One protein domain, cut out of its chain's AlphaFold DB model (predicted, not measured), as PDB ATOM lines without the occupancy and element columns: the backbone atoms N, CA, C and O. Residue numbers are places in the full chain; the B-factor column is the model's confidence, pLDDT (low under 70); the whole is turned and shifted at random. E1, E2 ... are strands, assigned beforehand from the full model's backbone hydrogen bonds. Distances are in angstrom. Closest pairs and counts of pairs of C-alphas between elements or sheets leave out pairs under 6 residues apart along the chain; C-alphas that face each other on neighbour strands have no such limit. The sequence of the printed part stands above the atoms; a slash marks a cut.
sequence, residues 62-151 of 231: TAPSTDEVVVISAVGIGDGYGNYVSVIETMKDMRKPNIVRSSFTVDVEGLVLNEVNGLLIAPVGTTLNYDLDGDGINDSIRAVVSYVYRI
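What this domain is: This is residues 62 to 151 of the 231 residues of an uncharacterized protein of marine sediment metagenome (UniProt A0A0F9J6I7). A long ribbon of two strands, E1 and E7, lies partly face to face with a small sheet of three, E4, E6 and E5, as a loose sandwich, and the small hairpin E2 and E3 makes one end of the long axis. The printed part has 90 residues with no named helix and seven named strands, E1 to E7 in order; it is all strand, though only 41 residues are in named elements. The sheets, E1 - E7, E2 - E3 and E4 - E6 - E5, are antiparallel. The whole is compact, with a radius of gyration of the C-alphas of 13.5 A, yet elongated, spanning 43 by 22 by 16 A.

Where its parts are: Find C-alpha 62 at (19.089, 20.659, 298.414); from there E1 runs 29.0 A through residues 62 to 73, bending by 69 degrees at residue 67. Next come E2, residues 76 to 78, E3, 84 to 86, E4, 90 to 93, E5, 112 to 114, and E6, 119 to 122. E7, residues 140 to 151, runs 29.4 A to C-alpha 151 at (22.980, 24.641, 296.980).

How they stand to each other: Look along E1 and E7 for N 65 and O 147, 2.8 A apart. In the facing sheet, N 92 of E4 and O 120 of E6 are within hydrogen-bond range at 2.9 A, and in the hairpin E5 and E6 so are N 112 and O 121 at 2.8 A. Between these sheets, the parts that face each other are 9.2 A centre to centre. In the hairpin E2 and E3, N 85 and O 77 are 2.9 A apart.

The domain as a whole: The C-alphas of Thr 62 and Gly 80 are farthest apart, 44.4 A. The links E4 to E5 and E6 to E7 are long. The printed part has no cut, and no printed residue is under 70 in pLDDT.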
ATOM      1  N   THR A  62      18.508  21.177 297.165       71.94
ATOM      2  CA  THR A  62      19.089  20.659 298.414       71.94
ATOM      3  C   THR A  62      19.806  19.341 298.168       71.94
ATOM      4  O   THR A  62      19.377  18.566 297.318       71.94
ATOM      5  N   ALA A  63      20.890  19.090 298.895       78.81
ATOM      6  CA  ALA A  63      21.614  17.825 298.848       78.81
ATOM      7  C   ALA A  63      21.989  17.371 300.267       78.81
ATOM      8  O   ALA A  63      22.290  18.221 301.114       78.81
ATOM      9  N   PRO A  64      21.958  16.058 300.551       86.19
ATOM     10  CA  PRO A  64      22.453  15.532 301.814       86.19
ATOM     11  C   PRO A  64      23.992  15.533 301.851       86.19
ATOM     12  O   PRO A  64      24.656  15.323 300.837       86.19
ATOM     13  N   SER A  65      24.549  15.737 303.040       90.12
ATOM     14  CA  SER A  65      25.933  15.458 303.420       90.12
ATOM     15  C   SER A  65      25.870  14.516 304.618       90.12
ATOM     16  O   SER A  65      25.345  14.889 305.668       90.12
ATOM     17  N   THR A  66      26.315  13.277 304.440       90.19
ATOM     18  CA  THR A  66      26.296  12.245 305.484       90.19
ATOM     19  C   THR A  66      27.705  11.988 305.995       90.19
ATOM     20  O   THR A  66      28.633  11.877 305.191       90.19
ATOM     21  N   ASP A  67      27.833  11.847 307.310       91.12
ATOM     22  CA  ASP A  67      29.060  11.479 308.023       91.12
ATOM     23  C   ASP A  67      30.267  12.382 307.713       91.12
ATOM     24  O   ASP A  67      31.403  11.929 307.547       91.12
ATOM     25  N   GLU A  68      30.038  13.694 307.639       92.31
ATOM     26  CA  GLU A  68      31.129  14.654 307.544       92.31
ATOM     27  C   GLU A  68      31.872  14.731 308.881       92.31
ATOM     28  O   GLU A  68      31.296  15.064 309.914       92.31
ATOM     29  N   VAL A  69      33.175  14.451 308.858       93.44
ATOM     30  CA  VAL A  69      34.043  14.606 310.028       93.44
ATOM     31  C   VAL A  69      34.553  16.042 310.089       93.44
ATOM     32  O   VAL A  69      35.300  16.480 309.210       93.44
ATOM     33  N   VAL A  70      34.189  16.749 311.154       94.44
ATOM     34  CA  VAL A  70      34.640  18.107 311.458       94.44
ATOM     35  C   VAL A  70      35.572  18.036 312.662       94.44
ATOM     36  O   VAL A  70      35.195  17.544 313.723       94.44
ATOM     37  N   VAL A  71      36.803  18.524 312.492       94.75
ATOM     38  CA  VAL A  71      37.773  18.652 313.586       94.75
ATOM     39  C   VAL A  71      37.947  20.128 313.918       94.75
ATOM     40  O   VAL A  71      38.372  20.920 313.068       94.75
ATOM     41  N   ILE A  72      37.592  20.485 315.148       93.44
ATOM     42  CA  ILE A  72      37.735  21.822 315.716       93.44
ATOM     43  C   ILE A  72      38.949  21.789 316.642       93.44
ATOM     44  O   ILE A  72      38.908  21.163 317.700       93.44
ATOM     45  N   SER A  73      40.032  22.449 316.238       90.94
ATOM     46  CA  SER A  73      41.189  22.641 317.112       90.94
ATOM     47  C   SER A  73      40.810  23.570 318.262       90.94
ATOM     48  O   SER A  73      40.182  24.613 318.039       90.94
ATOM     49  N   ALA A  74      41.183  23.201 319.481       88.06
ATOM     50  CA  ALA A  74      40.889  23.972 320.675       88.06
ATOM     51  C   ALA A  74      42.127  24.091 321.567       88.06
ATOM     52  O   ALA A  74      43.166  23.491 321.321       88.06
ATOM     53  N   VAL A  75      42.027  24.925 322.598       84.94
ATOM     54  CA  VAL A  75      43.005  24.936 323.687       84.94
ATOM     55  C   VAL A  75      42.323  24.300 324.885       84.94
ATOM     56  O   VAL A  75      41.328  24.829 325.388       84.94
ATOM     57  N   GLY A  76      42.835  23.145 325.303       82.38
ATOM     58  CA  GLY A  76      42.306  22.383 326.425       82.38
ATOM     59  C   GLY A  76      42.916  22.792 327.753       82.38
ATOM     60  O   GLY A  76      44.135  22.842 327.893       82.38
ATOM     61  N   ILE A  77      42.072  23.013 328.757       86.31
ATOM     62  CA  ILE A  77      42.484  22.962 330.164       86.31
ATOM     63  C   ILE A  77      41.765  21.792 330.825       86.31
ATOM     64  O   ILE A  77      40.593  21.537 330.552       86.31
ATOM     65  N   GLY A  78      42.482  21.073 331.689       84.31
ATOM     66  CA  GLY A  78      41.896  20.016 332.502       84.31
ATOM     67  C   GLY A  78      40.819  20.577 333.434       84.31
ATOM     68  O   GLY A  78      41.058  21.541 334.158       84.31
ATOM     69  N   ASP A  79      39.650  19.948 333.451       82.62
ATOM     70  CA  ASP A  79      38.507  20.317 334.296       82.62
ATOM     71  C   ASP A  79      38.686  19.937 335.782       82.62
ATOM     72  O   ASP A  79      37.826  20.230 336.611       82.62
ATOM     73  N   GLY A  80      39.801  19.282 336.127       79.12
ATOM     74  CA  GLY A  80      40.077  18.742 337.462       79.12
ATOM     75  C   GLY A  80      39.430  17.377 337.742       79.12
ATOM     76  O   GLY A  80      39.694  16.794 338.791       79.12
ATOM     77  N   TYR A  81      38.646  16.844 336.801       79.25
ATOM     78  CA  TYR A  81      37.962  15.546 336.854       79.25
ATOM     79  C   TYR A  81      38.471  14.554 335.796       79.25
ATOM     80  O   TYR A  81      37.925  13.460 335.662       79.25
ATOM     81  N   GLY A  82      39.546  14.905 335.085       78.75
ATOM     82  CA  GLY A  82      40.211  14.045 334.107       78.75
ATOM     83  C   GLY A  82      39.777  14.277 332.661       78.75
ATOM     84  O   GLY A  82      40.254  13.558 331.788       78.75
ATOM     85  N   ASN A  83      38.932  15.279 332.390       84.38
ATOM     86  CA  ASN A  83      38.597  15.685 331.027       84.38
ATOM     87  C   ASN A  83      39.282  17.005 330.683       84.38
ATOM     88  O   ASN A  83      39.532  17.844 331.547       84.38
ATOM     89  N   TYR A  84      39.540  17.213 329.400       87.75
ATOM     90  CA  TYR A  84      39.970  18.508 328.891       87.75
ATOM     91  C   TYR A  84      38.763  19.229 328.313       87.75
ATOM     92  O   TYR A  84      37.943  18.620 327.628       87.75
ATOM     93  N   VAL A  85      38.637  20.518 328.606       89.69
ATOM     94  CA  VAL A  85      37.562  21.364 328.084       89.69
ATOM     95  C   VAL A  85      38.135  22.567 327.352       89.69
ATOM     96  O   VAL A  85      39.191  23.088 327.720       89.69
ATOM     97  N   SER A  86      37.422  23.024 326.325       90.62
ATOM     98  CA  SER A  86      37.783  24.241 325.602       90.62
ATOM     99  C   SER A  86      37.653  25.464 326.507       90.62
ATOM    100  O   SER A  86      36.605  25.688 327.115       90.62
ATOM    101  N   VAL A  87      38.695  26.291 326.576       88.56
ATOM    102  CA  VAL A  87      38.695  27.521 327.398       88.56
ATOM    103  C   VAL A  87      38.200  28.759 326.663       88.56
ATOM    104  O   VAL A  87      37.880  29.772 327.283       88.56
ATOM    105  N   ILE A  88      38.130  28.674 325.340       89.69
ATOM    106  CA  ILE A  88      37.630  29.725 324.460       89.69
ATOM    107  C   ILE A  88      36.589  29.137 323.515       89.69
ATOM    108  O   ILE A  88      36.556  27.932 323.272       89.69
ATOM    109  N   GLU A  89      35.730  29.997 322.984       90.56
ATOM    110  CA  GLU A  89      34.879  29.609 321.870       90.56
ATOM    111  C   GLU A  89      35.760  29.367 320.640       90.56
ATOM    112  O   GLU A  89      36.576  30.214 320.268       90.56
ATOM    113  N   THR A  90      35.606  28.201 320.023       92.81
ATOM    114  CA  THR A  90      36.296  27.852 318.782       92.81
ATOM    115  C   THR A  90      35.282  27.475 317.722       92.81
ATOM    116  O   THR A  90      34.165  27.051 318.011       92.81
ATOM    117  N   MET A  91      35.641  27.684 316.462       93.38
ATOM    118  CA  MET A  91      34.733  27.460 315.346       93.38
ATOM    119  C   MET A  91      35.469  26.859 314.162       93.38
ATOM    120  O   MET A  91      36.659  27.108 313.954       93.38
ATOM    121  N   LYS A  92      34.736  26.077 313.376       95.31
ATOM    122  CA  LYS A  92      35.232  25.478 312.145       95.31
ATOM    123  C   LYS A  92      34.175  25.554 311.057       95.31
ATOM    124  O   LYS A  92      33.005  25.259 311.297       95.31
ATOM    125  N   ASP A  93      34.612  25.915 309.856       94.00
ATOM    126  CA  ASP A  93      33.789  25.811 308.657       94.00
ATOM    127  C   ASP A  93      33.513  24.342 308.329       94.00
ATOM    128  O   ASP A  93      34.435  23.525 308.226       94.00
ATOM    129  N   MET A  94      32.245  24.023 308.113       92.94
ATOM    130  CA  MET A  94      31.837  22.793 307.449       92.94
ATOM    131  C   MET A  94      32.037  22.921 305.943       92.94
ATOM    132  O   MET A  94      32.105  24.010 305.369       92.94
ATOM    133  N   ARG A  95      32.087  21.779 305.265       91.50
ATOM    134  CA  ARG A  95      32.318  21.699 303.823       91.50
ATOM    135  C   ARG A  95      31.258  22.446 303.011       91.50
ATOM    136  O   ARG A  95      31.561  22.867 301.890       91.50
ATOM    137  N   LYS A  96      30.021  22.552 303.513       90.31
ATOM    138  CA  LYS A  96      28.887  23.156 302.801       90.31
ATOM    139  C   LYS A  96      28.091  24.130 303.692       90.31
ATOM    140  O   LYS A  96      27.608  23.720 304.744       90.31
ATOM    141  N   PRO A  97      27.902  25.393 303.261       88.50
ATOM    142  CA  PRO A  97      27.062  26.369 303.959       88.50
ATOM    143  C   PRO A  97      25.568  26.187 303.629       88.50
ATOM    144  O   PRO A  97      25.200  25.327 302.829       88.50
ATOM    145  N   ASN A  98      24.704  27.040 304.190       87.94
ATOM    146  CA  ASN A  98      23.245  27.045 303.984       87.94
ATOM    147  C   ASN A  98      22.539  25.746 304.403       87.94
ATOM    148  O   ASN A  98      21.761  25.154 303.650       87.94
ATOM    149  N   ILE A  99      22.802  25.297 305.619       89.25
ATOM    150  CA  ILE A  99      22.292  24.043 306.165       89.25
ATOM    151  C   ILE A  99      20.818  24.172 306.563       89.25
ATOM    152  O   ILE A  99      20.364  25.168 307.120       89.25
ATOM    153  N   VAL A 100      20.029  23.138 306.292       86.56
ATOM    154  CA  VAL A 100      18.655  23.023 306.774       86.56
ATOM    155  C   VAL A 100      18.709  22.587 308.234       86.56
ATOM    156  O   VAL A 100      18.910  21.410 308.529       86.56
ATOM    157  N   ARG A 101      18.514  23.533 309.159       86.06
ATOM    158  CA  ARG A 101      18.651  23.315 310.612       86.06
ATOM    159  C   ARG A 101      17.895  22.091 311.140       86.06
ATOM    160  O   ARG A 101      18.428  21.365 311.966       86.06
ATOM    161  N   SER A 102      16.685  21.821 310.642       85.62
ATOM    162  CA  SER A 102      15.870  20.668 311.064       85.62
ATOM    163  C   SER A 102      16.428  19.299 310.645       85.62
ATOM    164  O   SER A 102      15.945  18.278 311.128       85.62
ATOM    165  N   SER A 103      17.415  19.267 309.746       87.69
ATOM    166  CA  SER A 103      18.083  18.045 309.277       87.69
ATOM    167  C   SER A 103      19.436  17.789 309.939       87.69
ATOM    168  O   SER A 103      20.006  16.722 309.736       87.69
ATOM    169  N   PHE A 104      19.969  18.767 310.678       93.06
ATOM    170  CA  PHE A 104      21.306  18.686 311.251       93.06
ATOM    171  C   PHE A 104      21.336  17.725 312.441       93.06
ATOM    172  O   PHE A 104      20.523  17.822 313.359       93.06
ATOM    173  N   THR A 105      22.309  16.824 312.419       93.44
ATOM    174  CA  THR A 105      22.610  15.875 313.489       93.44
ATOM    175  C   THR A 105      24.109  15.884 313.753       93.44
ATOM    176  O   THR A 105      24.899  16.062 312.825       93.44
ATOM    177  N   VAL A 106      24.485  15.721 315.019       95.25
ATOM    178  CA  VAL A 106      25.872  15.716 315.487       95.25
ATOM    179  C   VAL A 106      26.011  14.720 316.635       95.25
ATOM    180  O   VAL A 106      25.080  14.558 317.423       95.25
ATOM    181  N   ASP A 107      27.146  14.031 316.696       93.31
ATOM    182  CA  ASP A 107      27.471  13.032 317.722       93.31
ATOM    183  C   ASP A 107      28.031  13.633 319.025       93.31
ATOM    184  O   ASP A 107      28.000  12.978 320.066       93.31
ATOM    185  N   VAL A 108      28.515  14.877 318.985       90.88
ATOM    186  CA  VAL A 108      29.011  15.631 320.146       90.88
ATOM    187  C   VAL A 108      27.951  16.618 320.640       90.88
ATOM    188  O   VAL A 108      27.490  17.491 319.898       90.88
ATOM    189  N   GLU A 109      27.584  16.509 321.916       86.62
ATOM    190  CA  GLU A 109      26.641  17.423 322.565       86.62
ATOM    191  C   GLU A 109      27.247  18.816 322.812       86.62
ATOM    192  O   GLU A 109      28.451  18.978 322.996       86.62
ATOM    193  N   GLY A 110      26.392  19.841 322.844       84.12
ATOM    194  CA  GLY A 110      26.786  21.215 323.184       84.12
ATOM    195  C   GLY A 110      27.336  22.052 322.024       84.12
ATOM    196  O   GLY A 110      27.512  23.259 322.189       84.12
ATOM    197  N   LEU A 111      27.544  21.465 320.841       92.00
ATOM    198  CA  LEU A 111      27.951  22.210 319.649       92.00
ATOM    199  C   LEU A 111      26.803  23.056 319.082       92.00
ATOM    200  O   LEU A 111      25.643  22.639 319.039       92.00
ATOM    201  N   VAL A 112      27.142  24.254 318.609       93.31
ATOM    202  CA  VAL A 112      26.194  25.226 318.060       93.31
ATOM    203  C   VAL A 112      26.409  25.373 316.560       93.31
ATOM    204  O   VAL A 112      27.503  25.667 316.087       93.31
ATOM    205  N   LEU A 113      25.331  25.194 315.801       94.12
ATOM    206  CA  LEU A 113      25.309  25.392 314.358       94.12
ATOM    207  C   LEU A 113      24.986  26.854 314.011       94.12
ATOM    208  O   LEU A 113      23.956  27.375 314.442       94.12
ATOM    209  N   ASN A 114      25.805  27.469 313.156       93.06
ATOM    210  CA  ASN A 114      25.414  28.610 312.327       93.06
ATOM    211  C   ASN A 114      25.064  28.100 310.926       93.06
ATOM    212  O   ASN A 114      25.936  27.877 310.081       93.06
ATOM    213  N   GLU A 115      23.770  27.909 310.684       88.06
ATOM    214  CA  GLU A 115      23.267  27.275 309.471       88.06
ATOM    215  C   GLU A 115      23.542  28.070 308.189       88.06
ATOM    216  O   GLU A 115      23.690  27.477 307.123       88.06
ATOM    217  N   VAL A 116      23.633  29.398 308.272       82.88
ATOM    218  CA  VAL A 116      23.808  30.257 307.093       82.88
ATOM    219  C   VAL A 116      25.231  30.127 306.570       82.88
ATOM    220  O   VAL A 116      25.441  29.787 305.407       82.88
ATOM    221  N   ASN A 117      26.205  30.325 307.454       86.31
ATOM    222  CA  ASN A 117      27.617  30.309 307.083       86.31
ATOM    223  C   ASN A 117      28.199  28.891 307.040       86.31
ATOM    224  O   ASN A 117      29.279  28.700 306.495       86.31
ATOM    225  N   GLY A 118      27.490  27.898 307.589       90.62
ATOM    226  CA  GLY A 118      28.011  26.541 307.730       90.62
ATOM    227  C   GLY A 118      29.116  26.450 308.779       90.62
ATOM    228  O   GLY A 118      30.061  25.698 308.587       90.62
ATOM    229  N   LEU A 119      29.020  27.212 309.874       94.25
ATOM    230  CA  LEU A 119      29.995  27.143 310.968       94.25
ATOM    231  C   LEU A 119      29.491  26.210 312.063       94.25
ATOM    232  O   LEU A 119      28.349  26.335 312.509       94.25
ATOM    233  N   LEU A 120      30.370  25.325 312.520       95.69
ATOM    234  CA  LEU A 120      30.183  24.564 313.746       95.69
ATOM    235  C   LEU A 120      31.004  25.228 314.851       95.69
ATOM    236  O   LEU A 120      32.219  25.385 314.720       95.69
ATOM    237  N   ILE A 121      30.323  25.659 315.906       95.19
ATOM    238  CA  ILE A 121      30.889  26.427 317.015       95.19
ATOM    239  C   ILE A 121      30.909  25.528 318.249       95.19
ATOM    240  O   ILE A 121      29.885  24.947 318.611       95.19
ATOM    241  N   ALA A 122      32.065  25.427 318.893       94.75
ATOM    242  CA  ALA A 122      32.245  24.806 320.193       94.75
ATOM    243  C   ALA A 122      32.306  25.907 321.266       94.75
ATOM    244  O   ALA A 122      33.304  26.633 321.336       94.75
ATOM    245  N   PRO A 123      31.260  26.067 322.098       94.25
ATOM    246  CA  PRO A 123      31.278  27.020 323.199       94.25
ATOM    247  C   PRO A 123      32.371  26.708 324.229       94.25
ATOM    248  O   PRO A 123      32.864  25.579 324.333       94.25
ATOM    249  N   VAL A 124      32.696  27.704 325.055       91.31
ATOM    250  CA  VAL A 124      33.542  27.514 326.244       91.31
ATOM    251  C   VAL A 124      32.971  26.391 327.115       91.31
ATOM    252  O   VAL A 124      31.773  26.358 327.388       91.31
ATOM    253  N   GLY A 125      33.837  25.484 327.564       88.38
ATOM    254  CA  GLY A 125      33.471  24.331 328.385       88.38
ATOM    255  C   GLY A 125      33.155  23.057 327.600       88.38
ATOM    256  O   GLY A 125      32.904  22.030 328.222       88.38
ATOM    257  N   THR A 126      33.195  23.081 326.262       91.62
ATOM    258  CA  THR A 126      33.002  21.865 325.452       91.62
ATOM    259  C   THR A 126      34.139  20.870 325.692       91.62
ATOM    260  O   THR A 126      35.309  21.249 325.634       91.62
ATOM    261  N   THR A 127      33.809  19.604 325.952       91.44
ATOM    262  CA  THR A 127      34.790  18.541 326.215       91.44
ATOM    263  C   THR A 127      35.584  18.173 324.962       91.44
ATOM    264  O   THR A 127      35.010  17.913 323.905       91.44
ATOM    265  N   LEU A 128      36.908  18.112 325.095       92.12
ATOM    266  CA  LEU A 128      37.833  17.681 324.052       92.12
ATOM    267  C   LEU A 128      37.888  16.152 324.016       92.12
ATOM    268  O   LEU A 128      38.086  15.493 325.041       92.12
ATOM    269  N   ASN A 129      37.708  15.583 322.829       91.88
ATOM    270  CA  ASN A 129      37.556  14.141 322.617       91.88
ATOM    271  C   ASN A 129      38.536  13.572 321.580       91.88
ATOM    272  O   ASN A 129      38.425  12.400 321.219       91.88
ATOM    273  N   TYR A 130      39.451  14.397 321.070       92.75
ATOM    274  CA  TYR A 130      40.388  14.014 320.032       92.75
ATOM    275  C   TYR A 130      41.765  14.608 320.296       92.75
ATOM    276  O   TYR A 130      41.877  15.782 320.639       92.75
ATOM    277  N   ASP A 131      42.778  13.777 320.106       90.62
ATOM    278  CA  ASP A 131      44.191  14.128 320.137       90.62
ATOM    279  C   ASP A 131      44.662  14.297 318.683       90.62
ATOM    280  O   ASP A 131      44.719  13.331 317.911       90.62
ATOM    281  N   LEU A 132      44.878  15.546 318.270       90.00
ATOM    282  CA  LEU A 132      45.236  15.890 316.899       90.00
ATOM    283  C   LEU A 132      46.735  15.742 316.619       90.00
ATOM    284  O   LEU A 132      47.090  15.458 315.469       90.00
ATOM    285  N   ASP A 133      47.598  15.932 317.617       88.50
ATOM    286  CA  ASP A 133      49.056  15.913 317.461       88.50
ATOM    287  C   ASP A 133      49.726  14.604 317.931       88.50
ATOM    288  O   ASP A 133      50.877  14.336 317.573       88.50
ATOM    289  N   GLY A 134      48.970  13.731 318.596       86.88
ATOM    290  CA  GLY A 134      49.370  12.390 319.005       86.88
ATOM    291  C   GLY A 134      50.162  12.351 320.311       86.88
ATOM    292  O   GLY A 134      50.898  11.381 320.530       86.88
ATOM    293  N   ASP A 135      50.077  13.388 321.146       88.06
ATOM    294  CA  ASP A 135      50.812  13.481 322.410       88.06
ATOM    295  C   ASP A 135      50.144  12.725 323.583       88.06
ATOM    296  O   ASP A 135      50.725  12.599 324.668       88.06
ATOM    297  N   GLY A 136      48.963  12.142 323.348       84.44
ATOM    298  CA  GLY A 136      48.157  11.419 324.327       84.44
ATOM    299  C   GLY A 136      47.183  12.301 325.113       84.44
ATOM    300  O   GLY A 136      46.522  11.792 326.025       84.44
ATOM    301  N   ILE A 137      47.084  13.592 324.790       87.19
ATOM    302  CA  ILE A 137      46.178  14.563 325.399       87.19
ATOM    303  C   ILE A 137      45.157  15.013 324.354       87.19
ATOM    304  O   ILE A 137      45.481  15.387 323.236       87.19
ATOM    305  N   ASN A 138      43.877  15.022 324.730       88.31
ATOM    306  CA  ASN A 138      42.855  15.556 323.839       88.31
ATOM    307  C   ASN A 138      42.987  17.084 323.751       88.31
ATOM    308  O   ASN A 138      42.704  17.790 324.721       88.31
ATOM    309  N   ASP A 139      43.357  17.582 322.578       88.88
ATOM    310  CA  ASP A 139      43.540  19.002 322.260       88.88
ATOM    311  C   ASP A 139      42.451  19.544 321.310       88.88
ATOM    312  O   ASP A 139      42.350  20.742 321.046       88.88
ATOM    313  N   SER A 140      41.588  18.661 320.812       92.38
ATOM    314  CA  SER A 140      40.645  18.965 319.746       92.38
ATOM    315  C   SER A 140      39.288  18.303 319.975       92.38
ATOM    316  O   SER A 140      39.118  17.374 320.769       92.38
ATOM    317  N   ILE A 141      38.292  18.792 319.238       94.06
ATOM    318  CA  ILE A 141      36.949  18.214 319.186       94.06
ATOM    319  C   ILE A 141      36.755  17.614 317.799       94.06
ATOM    320  O   ILE A 141      36.770  18.328 316.796       94.06
ATOM    321  N   ARG A 142      36.556  16.300 317.734       94.56
ATOM    322  CA  ARG A 142      36.154  15.572 316.532       94.56
ATOM    323  C   ARG A 142      34.666  15.270 316.625       94.56
ATOM    324  O   ARG A 142      34.253  14.500 317.489       94.56
ATOM    325  N   ALA A 143      33.897  15.850 315.711       94.44
ATOM    326  CA  ALA A 143      32.466  15.621 315.577       94.44
ATOM    327  C   ALA A 143      32.143  15.031 314.200       94.44
ATOM    328  O   ALA A 143      32.717  15.432 313.185       94.44
ATOM    329  N   VAL A 144      31.221  14.079 314.163       93.88
ATOM    330  CA  VAL A 144      30.604  13.546 312.950       93.88
ATOM    331  C   VAL A 144      29.242  14.204 312.793       93.88
ATOM    332  O   VAL A 144      28.360  14.053 313.639       93.88
ATOM    333  N   VAL A 145      29.070  14.944 311.700       94.75
ATOM    334  CA  VAL A 145      27.834  15.664 311.400       94.75
ATOM    335  C   VAL A 145      27.174  15.119 310.141       94.75
ATOM    336  O   VAL A 145      27.833  14.809 309.150       94.75
ATOM    337  N   SER A 146      25.846  15.044 310.167       91.50
ATOM    338  CA  SER A 146      25.029  14.753 308.988       91.50
ATOM    339  C   SER A 146      23.951  15.815 308.844       91.50
ATOM    340  O   SER A 146      23.287  16.172 309.819       91.50
ATOM    341  N   TYR A 147      23.788  16.347 307.634       93.44
ATOM    342  CA  TYR A 147      22.884  17.461 307.370       93.44
ATOM    343  C   TYR A 147      22.467  17.549 305.900       93.44
ATOM    344  O   TYR A 147      23.147  17.061 305.004       93.44
ATOM    345  N   VAL A 148      21.351  18.220 305.628       86.81
ATOM    346  CA  VAL A 148      20.941  18.637 304.282       86.81
ATOM    347  C   VAL A 148      21.313  20.104 304.103       86.81
ATOM    348  O   VAL A 148      21.013  20.918 304.973       86.81
ATOM    349  N   TYR A 149      21.945  20.470 302.989       86.50
ATOM    350  CA  TYR A 149      22.296  21.861 302.683       86.50
ATOM    351  C   TYR A 149      21.629  22.346 301.402       86.50
ATOM    352  O   TYR A 149      21.344  21.567 300.490       86.50
ATOM    353  N   ARG A 150      21.373  23.653 301.336       78.44
ATOM    354  CA  ARG A 150      20.881  24.335 300.142       78.44
ATOM    355  C   ARG A 150      22.065  24.665 299.244       78.44
ATOM    356  O   ARG A 150      23.034  25.290 299.672       78.44
ATOM    357  N   ILE A 151      21.986  24.269 297.985       75.19
ATOM    358  CA  ILE A 151      22.980  24.641 296.980       75.19
ATOM    359  C   ILE A 151      22.654  26.073 296.542       75.19
ATOM    360  O   ILE A 151      21.546  26.344 296.079       75.19
TER     361      ILE A 151